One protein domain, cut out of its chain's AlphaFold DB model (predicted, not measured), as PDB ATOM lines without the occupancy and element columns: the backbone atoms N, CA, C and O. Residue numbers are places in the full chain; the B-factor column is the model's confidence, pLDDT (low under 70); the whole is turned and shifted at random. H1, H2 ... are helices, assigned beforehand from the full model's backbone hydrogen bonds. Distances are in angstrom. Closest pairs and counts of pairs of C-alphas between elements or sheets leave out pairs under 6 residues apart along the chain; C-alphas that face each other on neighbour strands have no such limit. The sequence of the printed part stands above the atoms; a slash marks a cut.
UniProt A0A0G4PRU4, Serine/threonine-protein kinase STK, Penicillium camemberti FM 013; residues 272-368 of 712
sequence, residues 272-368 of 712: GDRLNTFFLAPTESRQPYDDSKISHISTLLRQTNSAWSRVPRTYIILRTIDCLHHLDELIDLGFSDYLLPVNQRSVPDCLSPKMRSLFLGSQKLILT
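Overview. This is residues 272 to 368 of the 712 residues of the protein "Serine/threonine-protein kinase STK" of Penicillium camemberti FM 013 (UniProt A0A0G4PRU4). H2, the longest helix, lies side by side with H1; H3 makes the core, with H2, H4 and H5 packed on it. The 97 printed residues hold five named helices, H1 to H5 in chain order, and no named strand: all helix. The whole is compact, radius of gyration of the C-alphas 12.5 A, spans 33 by 30 by 22 A.

Arrangement. H2, residues 291 to 304, and H1, residues 272 to 279, form a hairpin, C-alphas 275 and 297 closest at 6.6 A. The hub, H3, residues 312 to 320, touches H2 about perpendicular at 87 degrees, C-alphas 298 and 312 closest at 5.3 A. H5, residues 353 to 365, touches H3 at a steep tilt of 58 degrees, C-alphas 317 and 362 closest at 6.1 A. In H3 every O i to N i+4 pair is within hydrogen-bond range; in H1, 2 of 4 are.

Along the chain. H4 is residues 324 to 332. H2 spans 20.1 A from C-alpha 291 at (192.166, 490.187, 421.752); H5 spans 20.0 A to C-alpha 365 at (188.049, 480.108, 423.762).

Size, cuts and confidence. Links H1 to H2 and H4 to H5 are long. Residues 282 to 285 have pLDDT under 70.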
ATOM      1  N   GLY A 272     209.246 480.566 419.142       76.38
ATOM      2  CA  GLY A 272     208.529 479.325 419.453       76.38
ATOM      3  C   GLY A 272     208.376 479.050 420.955       76.38
ATOM      4  O   GLY A 272     207.295 478.664 421.397       76.38
ATOM      5  N   ASP A 273     209.403 479.326 421.759       79.00
ATOM      6  CA  ASP A 273     209.353 479.139 423.216       79.00
ATOM      7  C   ASP A 273     208.389 480.137 423.859       79.00
ATOM      8  O   ASP A 273     207.587 479.789 424.727       79.00
ATOM      9  N   ARG A 274     208.388 481.371 423.347       84.06
ATOM     10  CA  ARG A 274     207.443 482.422 423.745       84.06
ATOM     11  C   ARG A 274     206.008 482.115 423.317       84.06
ATOM     12  O   ARG A 274     205.078 482.527 423.998       84.06
ATOM     13  N   LEU A 275     205.797 481.391 422.217       86.12
ATOM     14  CA  LEU A 275     204.464 480.906 421.839       86.12
ATOM     15  C   LEU A 275     203.965 479.836 422.815       86.12
ATOM     16  O   LEU A 275     202.793 479.852 423.184       86.12
ATOM     17  N   ASN A 276     204.841 478.941 423.278       85.44
ATOM     18  CA  ASN A 276     204.459 477.860 424.189       85.44
ATOM     19  C   ASN A 276     203.946 478.369 425.546       85.44
ATOM     20  O   ASN A 276     203.081 477.721 426.139       85.44
ATOM     21  N   THR A 277     204.381 479.549 426.011       87.44
ATOM     22  CA  THR A 277     203.906 480.119 427.288       87.44
ATOM     23  C   THR A 277     202.394 480.357 427.318       87.44
ATOM     24  O   THR A 277     201.784 480.305 428.383       87.44
ATOM     25  N   PHE A 278     201.762 480.560 426.157       85.12
ATOM     26  CA  PHE A 278     200.311 480.755 426.036       85.12
ATOM     27  C   PHE A 278     199.491 479.461 426.163       85.12
ATOM     28  O   PHE A 278     198.263 479.526 426.231       85.12
ATOM     29  N   PHE A 279     200.142 478.295 426.187       86.88
ATOM     30  CA  PHE A 279     199.491 476.980 426.156       86.88
ATOM     31  C   PHE A 279     199.902 476.070 427.329       86.88
ATOM     32  O   PHE A 279     199.630 474.874 427.292       86.88
ATOM     33  N   LEU A 280     200.520 476.618 428.385       79.44
ATOM     34  CA  LEU A 280     200.995 475.843 429.546       79.44
ATOM     35  C   LEU A 280     199.865 475.288 430.433       79.44
ATOM     36  O   LEU A 280     200.056 474.290 431.120       79.44
ATOM     37  N   ALA A 281     198.690 475.924 430.439       72.12
ATOM     38  CA  ALA A 281     197.552 475.474 431.242       72.12
ATOM     39  C   ALA A 281     196.860 474.241 430.618       72.12
ATOM     40  O   ALA A 281     196.703 474.219 429.390       72.12
ATOM     41  N   PRO A 282     196.381 473.270 431.424       67.56
ATOM     42  CA  PRO A 282     195.583 472.141 430.946       67.56
ATOM     43  C   PRO A 282     194.346 472.589 430.160       67.56
ATOM     44  O   PRO A 282     193.728 473.607 430.476       67.56
ATOM     45  N   THR A 283     193.956 471.810 429.151       64.31
ATOM     46  CA  THR A 283     192.853 472.120 428.225       64.31
ATOM     47  C   THR A 283     191.519 472.363 428.944       64.31
ATOM     48  O   THR A 283     190.734 473.205 428.521       64.31
ATOM     49  N   GLU A 284     191.283 471.662 430.056       60.62
ATOM     50  CA  GLU A 284     190.030 471.687 430.825       60.62
ATOM     51  C   GLU A 284     189.866 472.925 431.726       60.62
ATOM     52  O   GLU A 284     188.742 473.278 432.078       60.62
ATOM     53  N   SER A 285     190.957 473.617 432.076       62.53
ATOM     54  CA  SER A 285     190.954 474.803 432.955       62.53
ATOM     55  C   SER A 285     191.343 476.099 432.235       62.53
ATOM     56  O   SER A 285     191.552 477.141 432.865       62.53
ATOM     57  N   ARG A 286     191.455 476.048 430.904       78.25
ATOM     58  CA  ARG A 286     191.956 477.149 430.082       78.25
ATOM     59  C   ARG A 286     190.922 478.276 429.985       78.25
ATOM     60  O   ARG A 286     189.793 478.074 429.546       78.25
ATOM     61  N   GLN A 287     191.333 479.473 430.398       80.25
ATOM     62  CA  GLN A 287     190.523 480.686 430.283       80.25
ATOM     63  C   GLN A 287     190.405 481.128 428.813       80.25
ATOM     64  O   GLN A 287     191.331 480.871 428.035       80.25
ATOM     65  N   PRO A 288     189.314 481.814 428.424       88.31
ATOM     66  CA  PRO A 288     189.203 482.428 427.105       88.31
ATOM     67  C   PRO A 288     190.367 483.383 426.805       88.31
ATOM     68  O   PRO A 288     190.896 484.064 427.691       88.31
ATOM     69  N   TYR A 289     190.764 483.434 425.537       89.31
ATOM     70  CA  TYR A 289     191.777 484.349 425.032       89.31
ATOM     71  C   TYR A 289     191.124 485.691 424.687       89.31
ATOM     72  O   TYR A 289     190.183 485.754 423.900       89.31
ATOM     73  N   ASP A 290     191.645 486.766 425.273       87.50
ATOM     74  CA  ASP A 290     191.308 488.140 424.900       87.50
ATOM     75  C   ASP A 290     192.042 488.573 423.614       87.50
ATOM     76  O   ASP A 290     193.008 487.940 423.173       87.50
ATOM     77  N   ASP A 291     191.595 489.676 423.005       85.69
ATOM     78  CA  ASP A 291     192.166 490.187 421.752       85.69
ATOM     79  C   ASP A 291     193.654 490.571 421.873       85.69
ATOM     80  O   ASP A 291     194.391 490.493 420.890       85.69
ATOM     81  N   SER A 292     194.127 490.915 423.078       85.88
ATOM     82  CA  SER A 292     195.538 491.232 423.331       85.88
ATOM     83  C   SER A 292     196.426 489.998 423.215       85.88
ATOM     84  O   SER A 292     197.407 490.002 422.466       85.88
ATOM     85  N   LYS A 293     196.039 488.890 423.860       89.56
ATOM     86  CA  LYS A 293     196.749 487.609 423.735       89.56
ATOM     87  C   LYS A 293     196.748 487.107 422.296       89.56
ATOM     88  O   LYS A 293     197.779 486.645 421.815       89.56
ATOM     89  N   ILE A 294     195.619 487.221 421.596       90.12
ATOM     90  CA  ILE A 294     195.496 486.780 420.197       90.12
ATOM     91  C   ILE A 294     196.404 487.619 419.286       90.12
ATOM     92  O   ILE A 294     197.115 487.063 418.448       90.12
ATOM     93  N   SER A 295     196.446 488.940 419.484       87.25
ATOM     94  CA  SER A 295     197.344 489.842 418.751       87.25
ATOM     95  C   SER A 295     198.824 489.537 419.022       87.25
ATOM     96  O   SER A 295     199.642 489.506 418.095       87.25
ATOM     97  N   HIS A 296     199.182 489.231 420.274       88.94
ATOM     98  CA  HIS A 296     200.545 488.831 420.636       88.94
ATOM     99  C   HIS A 296     200.929 487.503 419.970       88.94
ATOM    100  O   HIS A 296     201.998 487.408 419.366       88.94
ATOM    101  N   ILE A 297     200.033 486.511 419.978       91.38
ATOM    102  CA  ILE A 297     200.231 485.238 419.272       91.38
ATOM    103  C   ILE A 297     200.422 485.479 417.769       91.38
ATOM    104  O   ILE A 297     201.399 484.989 417.211       91.38
ATOM    105  N   SER A 298     199.577 486.288 417.119       90.12
ATOM    106  CA  SER A 298     199.749 486.659 415.701       90.12
ATOM    107  C   SER A 298     201.110 487.316 415.434       90.12
ATOM    108  O   SER A 298     201.787 486.984 414.460       90.12
ATOM    109  N   THR A 299     201.560 488.207 416.321       89.25
ATOM    110  CA  THR A 299     202.859 488.889 416.198       89.25
ATOM    111  C   THR A 299     204.030 487.913 416.292       89.25
ATOM    112  O   THR A 299     204.968 488.010 415.502       89.25
ATOM    113  N   LEU A 300     203.977 486.954 417.220       91.31
ATOM    114  CA  LEU A 300     204.994 485.906 417.339       91.31
ATOM    115  C   LEU A 300     204.957 484.950 416.142       91.31
ATOM    116  O   LEU A 300     206.009 484.614 415.606       91.31
ATOM    117  N   LEU A 301     203.762 484.573 415.677       91.69
ATOM    118  CA  LEU A 301     203.591 483.750 414.480       91.69
ATOM    119  C   LEU A 301     204.170 484.431 413.243       91.69
ATOM    120  O   LEU A 301     204.790 483.773 412.427       91.69
ATOM    121  N   ARG A 302     204.066 485.756 413.115       89.50
ATOM    122  CA  ARG A 302     204.646 486.491 411.977       89.50
ATOM    123  C   ARG A 302     206.167 486.334 411.868       89.50
ATOM    124  O   ARG A 302     206.708 486.469 410.777       89.50
ATOM    125  N   GLN A 303     206.844 486.052 412.982       89.25
ATOM    126  CA  GLN A 303     208.290 485.814 413.030       89.25
ATOM    127  C   GLN A 303     208.667 484.378 412.644       89.25
ATOM    128  O   GLN A 303     209.828 484.124 412.337       89.25
ATOM    129  N   THR A 304     207.715 483.441 412.674       86.62
ATOM    130  CA  THR A 304     207.946 482.017 412.396       86.62
ATOM    131  C   THR A 304     207.304 481.563 411.088       86.62
ATOM    132  O   THR A 304     207.957 480.911 410.281       86.62
ATOM    133  N   ASN A 305     206.039 481.913 410.863       88.62
ATOM    134  CA  ASN A 305     205.258 481.600 409.675       88.62
ATOM    135  C   ASN A 305     204.226 482.714 409.395       88.62
ATOM    136  O   ASN A 305     203.243 482.909 410.121       88.62
ATOM    137  N   SER A 306     204.422 483.434 408.287       88.19
ATOM    138  CA  SER A 306     203.549 484.539 407.885       88.19
ATOM    139  C   SER A 306     202.115 484.102 407.574       88.19
ATOM    140  O   SER A 306     201.193 484.866 407.855       88.19
ATOM    141  N   ALA A 307     201.898 482.896 407.038       89.31
ATOM    142  CA  ALA A 307     200.557 482.385 406.750       89.31
ATOM    143  C   ALA A 307     199.783 482.114 408.048       89.31
ATOM    144  O   ALA A 307     198.657 482.581 408.204       89.31
ATOM    145  N   TRP A 308     200.423 481.483 409.037       93.50
ATOM    146  CA  TRP A 308     199.798 481.198 410.336       93.50
ATOM    147  C   TRP A 308     199.445 482.476 411.098       93.50
ATOM    148  O   TRP A 308     198.435 482.530 411.797       93.50
ATOM    149  N   SER A 309     200.236 483.540 410.920       90.31
ATOM    150  CA  SER A 309     199.953 484.845 411.528       90.31
ATOM    151  C   SER A 309     198.621 485.467 411.088       90.31
ATOM    152  O   SER A 309     198.112 486.342 411.793       90.31
ATOM    153  N   ARG A 310     198.047 485.000 409.964       89.38
ATOM    154  CA  ARG A 310     196.743 485.429 409.429       89.38
ATOM    155  C   ARG A 310     195.553 484.635 409.971       89.38
ATOM    156  O   ARG A 310     194.416 485.016 409.727       89.38
ATOM    157  N   VAL A 311     195.796 483.551 410.702       91.75
ATOM    158  CA  VAL A 311     194.748 482.717 411.312       91.75
ATOM    159  C   VAL A 311     195.078 482.368 412.776       91.75
ATOM    160  O   VAL A 311     195.067 481.196 413.165       91.75
ATOM    161  N   PRO A 312     195.425 483.363 413.623       92.62
ATOM    162  CA  PRO A 312     195.860 483.120 414.998       92.62
ATOM    163  C   PRO A 312     194.793 482.425 415.859       92.62
ATOM    164  O   PRO A 312     195.148 481.661 416.755       92.62
ATOM    165  N   ARG A 313     193.494 482.643 415.610       92.81
ATOM    166  CA  ARG A 313     192.408 481.997 416.370       92.81
ATOM    167  C   ARG A 313     192.292 480.527 415.999       92.81
ATOM    168  O   ARG A 313     192.220 479.680 416.890       92.81
ATOM    169  N   THR A 314     192.344 480.214 414.706       93.19
ATOM    170  CA  THR A 314     192.382 478.832 414.215       93.19
ATOM    171  C   THR A 314     193.630 478.108 414.725       93.19
ATOM    172  O   THR A 314     193.519 476.990 415.229       93.19
ATOM    173  N   TYR A 315     194.795 478.771 414.721       94.44
ATOM    174  CA  TYR A 315     196.022 478.259 415.336       94.44
ATOM    175  C   TYR A 315     195.818 477.908 416.818       94.44
ATOM    176  O   TYR A 315     196.169 476.807 417.241       94.44
ATOM    177  N   ILE A 316     195.206 478.801 417.610       93.62
ATOM    178  CA  ILE A 316     194.925 478.555 419.035       93.62
ATOM    179  C   ILE A 316     194.030 477.325 419.219       93.62
ATOM    180  O   ILE A 316     194.327 476.492 420.079       93.62
ATOM    181  N   ILE A 317     192.962 477.180 418.424       93.12
ATOM    182  CA  ILE A 317     192.062 476.021 418.507       93.12
ATOM    183  C   ILE A 317     192.829 474.736 418.185       93.12
ATOM    184  O   ILE A 317     192.840 473.821 419.008       93.12
ATOM    185  N   LEU A 318     193.503 474.674 417.033       92.50
ATOM    186  CA  LEU A 318     194.216 473.472 416.590       92.50
ATOM    187  C   LEU A 318     195.353 473.090 417.538       92.50
ATOM    188  O   LEU A 318     195.542 471.910 417.820       92.50
ATOM    189  N   ARG A 319     196.072 474.073 418.094       92.00
ATOM    190  CA  ARG A 319     197.091 473.836 419.126       92.00
ATOM    191  C   ARG A 319     196.479 473.306 420.424       92.00
ATOM    192  O   ARG A 319     197.099 472.498 421.101       92.00
ATOM    193  N   THR A 320     195.271 473.749 420.772       90.19
ATOM    194  CA  THR A 320     194.554 473.320 421.985       90.19
ATOM    195  C   THR A 320     194.056 471.879 421.892       90.19
ATOM    196  O   THR A 320     194.063 471.176 422.899       90.19
ATOM    197  N   ILE A 321     193.662 471.427 420.700       90.06
ATOM    198  CA  ILE A 321     193.166 470.061 420.457       90.06
ATOM    199  C   ILE A 321     194.243 469.106 419.914       90.06
ATOM    200  O   ILE A 321     193.912 468.009 419.472       90.06
ATOM    201  N   ASP A 322     195.508 469.535 419.915       89.94
ATOM    202  CA  ASP A 322     196.670 468.786 419.414       89.94
ATOM    203  C   ASP A 322     196.562 468.340 417.937       89.94
ATOM    204  O   ASP A 322     196.945 467.243 417.544       89.94
ATOM    205  N   CYS A 323     196.011 469.213 417.089       91.38
ATOM    206  CA  CYS A 323     195.782 468.973 415.656       91.38
ATOM    207  C   CYS A 323     196.438 470.043 414.766       91.38
ATOM    208  O   CYS A 323     195.939 470.354 413.687       91.38
ATOM    209  N   LEU A 324     197.549 470.640 415.214       91.94
ATOM    210  CA  LEU A 324     198.200 471.752 414.504       91.94
ATOM    211  C   LEU A 324     198.668 471.387 413.082       91.94
ATOM    212  O   LEU A 324     198.721 472.257 412.221       91.94
ATOM    213  N   HIS A 325     198.957 470.110 412.820       92.69
ATOM    214  CA  HIS A 325     199.406 469.616 411.513       92.69
ATOM    215  C   HIS A 325     198.378 469.799 410.379       92.69
ATOM    216  O   HIS A 325     198.764 469.743 409.220       92.69
ATOM    217  N   HIS A 326     197.104 470.060 410.693       93.06
ATOM    218  CA  HIS A 326     196.068 470.372 409.699       93.06
ATOM    219  C   HIS A 326     195.951 471.868 409.369       93.06
ATOM    220  O   HIS A 326     195.110 472.247 408.558       93.06
ATOM    221  N   LEU A 327     196.735 472.746 410.008       93.44
ATOM    222  CA  LEU A 327     196.588 474.190 409.818       93.44
ATOM    223  C   LEU A 327     196.892 474.621 408.380       93.44
ATOM    224  O   LEU A 327     196.126 475.397 407.821       93.44
ATOM    225  N   ASP A 328     197.969 474.105 407.785       94.00
ATOM    226  CA  ASP A 328     198.342 474.439 406.406       94.00
ATOM    227  C   ASP A 328     197.268 473.965 405.413       94.00
ATOM    228  O   ASP A 328     196.798 474.751 404.598       94.00
ATOM    229  N   GLU A 329     196.766 472.736 405.576       93.75
ATOM    230  CA  GLU A 329     195.674 472.187 404.757       93.75
ATOM    231  C   GLU A 329     194.384 473.022 404.863       93.75
ATOM    232  O   GLU A 329     193.704 473.263 403.869       93.75
ATOM    233  N   LEU A 330     194.045 473.512 406.059       91.12
ATOM    234  CA  LEU A 330     192.900 474.405 406.252       91.12
ATOM    235  C   LEU A 330     193.099 475.756 405.553       91.12
ATOM    236  O   LEU A 330     192.159 476.258 404.936       91.12
ATOM    237  N   ILE A 331     194.299 476.336 405.639       90.81
ATOM    238  CA  ILE A 331     194.638 477.593 404.958       90.81
ATOM    239  C   ILE A 331     194.541 477.417 403.437       90.81
ATOM    240  O   ILE A 331     193.954 478.270 402.773       90.81
ATOM    241  N   ASP A 332     195.054 476.308 402.899       91.25
ATOM    242  CA  ASP A 332     195.017 475.994 401.465       91.25
ATOM    243  C   ASP A 332     193.582 475.799 400.950       91.25
ATOM    244  O   ASP A 332     193.263 476.179 399.824       91.25
ATOM    245  N   LEU A 333     192.682 475.290 401.796       90.38
ATOM    246  CA  LEU A 333     191.238 475.219 401.532       90.38
ATOM    247  C   LEU A 333     190.512 476.571 401.695       90.38
ATOM    248  O   LEU A 333     189.286 476.628 401.592       90.38
ATOM    249  N   GLY A 334     191.233 477.662 401.974       87.25
ATOM    250  CA  GLY A 334     190.673 479.005 402.148       87.25
ATOM    251  C   GLY A 334     190.004 479.246 403.505       87.25
ATOM    252  O   GLY A 334     189.291 480.240 403.678       87.25
ATOM    253  N   PHE A 335     190.210 478.366 404.490       89.19
ATOM    254  CA  PHE A 335     189.651 478.546 405.825       89.19
ATOM    255  C   PHE A 335     190.334 479.720 406.541       89.19
ATOM    256  O   PHE A 335     191.557 479.775 406.659       89.19
ATOM    257  N   SER A 336     189.541 480.661 407.056       89.06
ATOM    258  CA  SER A 336     190.042 481.851 407.751       89.06
ATOM    259  C   SER A 336     189.328 482.082 409.079       89.06
ATOM    260  O   SER A 336     188.203 481.623 409.290       89.06
ATOM    261  N   ASP A 337     189.956 482.858 409.966       89.81
ATOM    262  CA  ASP A 337     189.382 483.221 411.267       89.81
ATOM    263  C   ASP A 337     188.045 483.977 411.142       89.81
ATOM    264  O   ASP A 337     187.227 483.937 412.063       89.81
ATOM    265  N   TYR A 338     187.794 484.627 410.001       85.69
ATOM    266  CA  TYR A 338     186.527 485.292 409.691       85.69
ATOM    267  C   TYR A 338     185.329 484.325 409.649       85.69
ATOM    268  O   TYR A 338     184.212 484.729 409.962       85.69
ATOM    269  N   LEU A 339     185.547 483.043 409.323       86.12
ATOM    270  CA  LEU A 339     184.485 482.028 409.246       86.12
ATOM    271  C   LEU A 339     183.981 481.563 410.621       86.12
ATOM    272  O   LEU A 339     182.942 480.913 410.712       86.12
ATOM    273  N   LEU A 340     184.704 481.865 411.700       86.06
ATOM    274  CA  LEU A 340     184.307 481.514 413.064       86.06
ATOM    275  C   LEU A 340     183.167 482.442 413.537       86.06
ATOM    276  O   LEU A 340     183.209 483.626 413.229       86.06
ATOM    277  N   PRO A 341     182.192 482.013 414.363       88.81
ATOM    278  CA  PRO A 341     181.988 480.648 414.811       88.81
ATOM    279  C   PRO A 341     181.473 479.758 413.681       88.81
ATOM    280  O   PRO A 341     180.573 480.127 412.931       88.81
ATOM    281  N   VAL A 342     182.016 478.550 413.617       87.31
ATOM    282  CA  VAL A 342     181.627 477.539 412.635       87.31
ATOM    283  C   VAL A 342     180.638 476.555 413.248       87.31
ATOM    284  O   VAL A 342     180.679 476.257 414.445       87.31
ATOM    285  N   ASN A 343     179.748 476.030 412.410       87.06
ATOM    286  CA  ASN A 343     178.887 474.897 412.725       87.06
ATOM    287  C   ASN A 343     179.443 473.609 412.098       87.06
ATOM    288  O   ASN A 343     180.436 473.617 411.374       87.06
ATOM    289  N   GLN A 344     178.787 472.481 412.356       82.94
ATOM    290  CA  GLN A 344     179.279 471.169 411.935       82.94
ATOM    291  C   GLN A 344     179.394 470.980 410.414       82.94
ATOM    292  O   GLN A 344     180.141 470.109 409.984       82.94
ATOM    293  N   ARG A 345     178.681 471.782 409.612       81.50
ATOM    294  CA  ARG A 345     178.734 471.751 408.141       81.50
ATOM    295  C   ARG A 345     179.795 472.684 407.557       81.50
ATOM    296  O   ARG A 345     180.217 472.464 406.435       81.50
ATOM    297  N   SER A 346     180.201 473.720 408.290       83.62
ATOM    298  CA  SER A 346     181.161 474.730 407.815       83.62
ATOM    299  C   SER A 346     182.612 474.436 408.209       83.62
ATOM    300  O   SER A 346     183.505 475.201 407.863       83.62
ATOM    301  N   VAL A 347     182.862 473.369 408.974       84.38
ATOM    302  CA  VAL A 347     184.224 472.901 409.265       84.38
ATOM    303  C   VAL A 347     184.696 472.025 408.098       84.38
ATOM    304  O   VAL A 347     183.979 471.080 407.776       84.38
ATOM    305  N   PRO A 348     185.873 472.255 407.492       85.19
ATOM    306  CA  PRO A 348     186.354 471.463 406.354       85.19
ATOM    307  C   PRO A 348     186.469 469.949 406.623       85.19
ATOM    308  O   PRO A 348     186.623 469.517 407.772       85.19
ATOM    309  N   ASP A 349     186.338 469.130 405.569       85.38
ATOM    310  CA  ASP A 349     186.336 467.647 405.627       85.38
ATOM    311  C   ASP A 349     187.698 467.023 405.942       85.38
ATOM    312  O   ASP A 349     187.750 465.861 406.343       85.38
ATOM    313  N   CYS A 350     188.779 467.801 405.875       86.94
ATOM    314  CA  CYS A 350     190.107 467.361 406.302       86.94
ATOM    315  C   CYS A 350     190.175 466.985 407.794       86.94
ATOM    316  O   CYS A 350     191.003 466.170 408.197       86.94
ATOM    317  N   LEU A 351     189.277 467.525 408.628       87.81
ATOM    318  CA  LEU A 351     189.188 467.171 410.043       87.81
ATOM    319  C   LEU A 351     188.263 465.967 410.258       87.81
ATOM    320  O   LEU A 351     187.077 466.002 409.927       87.81
ATOM    321  N   SER A 352     188.772 464.925 410.927       90.00
ATOM    322  CA  SER A 352     187.965 463.751 411.299       90.00
ATOM    323  C   SER A 352     186.740 464.128 412.160       90.00
ATOM    324  O   SER A 352     186.771 465.134 412.879       90.00
ATOM    325  N   PRO A 353     185.668 463.309 412.202       89.00
ATOM    326  CA  PRO A 353     184.474 463.605 413.004       89.00
ATOM    327  C   PRO A 353     184.763 463.899 414.486       89.00
ATOM    328  O   PRO A 353     184.143 464.781 415.083       89.00
ATOM    329  N   LYS A 354     185.751 463.207 415.075       90.31
ATOM    330  CA  LYS A 354     186.202 463.448 416.453       90.31
ATOM    331  C   LYS A 354     186.877 464.817 416.593       90.31
ATOM    332  O   LYS A 354     186.547 465.566 417.509       90.31
ATOM    333  N   MET A 355     187.784 465.159 415.677       89.69
ATOM    334  CA  MET A 355     188.480 466.453 415.667       89.69
ATOM    335  C   MET A 355     187.507 467.613 415.462       89.69
ATOM    336  O   MET A 355     187.602 468.612 416.166       89.69
ATOM    337  N   ARG A 356     186.515 467.458 414.578       91.44
ATOM    338  CA  ARG A 356     185.436 468.440 414.374       91.44
ATOM    339  C   ARG A 356     184.683 468.734 415.664       91.44
ATOM    340  O   ARG A 356     184.471 469.894 415.998       91.44
ATOM    341  N   SER A 357     184.316 467.697 416.419       90.19
ATOM    342  CA  SER A 357     183.640 467.866 417.710       90.19
ATOM    343  C   SER A 357     184.506 468.642 418.713       90.19
ATOM    344  O   SER A 357     184.018 469.578 419.348       90.19
ATOM    345  N   LEU A 358     185.805 468.328 418.793       90.56
ATOM    346  CA  LEU A 358     186.756 469.040 419.655       90.56
ATOM    347  C   LEU A 358     186.974 470.495 419.215       90.56
ATOM    348  O   LEU A 358     187.021 471.392 420.061       90.56
ATOM    349  N   PHE A 359     187.057 470.744 417.906       91.88
ATOM    350  CA  PHE A 359     187.176 472.079 417.322       91.88
ATOM    351  C   PHE A 359     185.961 472.937 417.693       91.88
ATOM    352  O   PHE A 359     186.108 474.028 418.247       91.88
ATOM    353  N   LEU A 360     184.752 472.407 417.474       90.94
ATOM    354  CA  LEU A 360     183.496 473.080 417.806       90.94
ATOM    355  C   LEU A 360     183.375 473.376 419.305       90.94
ATOM    356  O   LEU A 360     182.887 474.444 419.667       90.94
ATOM    357  N   GLY A 361     183.827 472.466 420.173       88.81
ATOM    358  CA  GLY A 361     183.829 472.669 421.625       88.81
ATOM    359  C   GLY A 361     184.857 473.699 422.108       88.81
ATOM    360  O   GLY A 361     184.628 474.369 423.118       88.81
ATOM    361  N   SER A 362     185.965 473.851 421.377       90.00
ATOM    362  CA  SER A 362     187.084 474.734 421.733       90.00
ATOM    363  C   SER A 362     186.954 476.146 421.161       90.00
ATOM    364  O   SER A 362     187.576 477.063 421.691       90.00
ATOM    365  N   GLN A 363     186.117 476.365 420.139       91.06
ATOM    366  CA  GLN A 363     185.979 477.685 419.506       91.06
ATOM    367  C   GLN A 363     185.571 478.790 420.494       91.06
ATOM    368  O   GLN A 363     186.018 479.922 420.356       91.06
ATOM    369  N   LYS A 364     184.816 478.464 421.554       89.19
ATOM    370  CA  LYS A 364     184.432 479.414 422.619       89.19
ATOM    371  C   LYS A 364     185.622 480.104 423.302       89.19
ATOM    372  O   LYS A 364     185.439 481.152 423.906       89.19
ATOM    373  N   LEU A 365     186.824 479.530 423.209       89.06
ATOM    374  CA  LEU A 365     188.049 480.108 423.762       89.06
ATOM    375  C   LEU A 365     188.531 481.340 422.991       89.06
ATOM    376  O   LEU A 365     189.325 482.095 423.534       89.06
ATOM    377  N   ILE A 366     188.096 481.525 421.743       89.19
ATOM    378  CA  ILE A 366     188.604 482.569 420.844       89.19
ATOM    379  C   ILE A 366     187.506 483.484 420.303       89.19
ATOM    380  O   ILE A 366     187.777 484.272 419.404       89.19
ATOM    381  N   LEU A 367     186.261 483.370 420.775       86.25
ATOM    382  CA  LEU A 367     185.168 484.236 420.327       86.25
ATOM    383  C   LEU A 367     185.171 485.512 421.172       86.25
ATOM    384  O   LEU A 367     184.702 485.510 422.308       86.25
ATOM    385  N   THR A 368     185.727 486.589 420.621       85.12
ATOM    386  CA  THR A 368     185.798 487.908 421.267       85.12
ATOM    387  C   THR A 368     184.854 488.898 420.586       85.12
ATOM    388  O   THR A 368     184.489 488.713 419.423       85.12
TER     389      THR A 368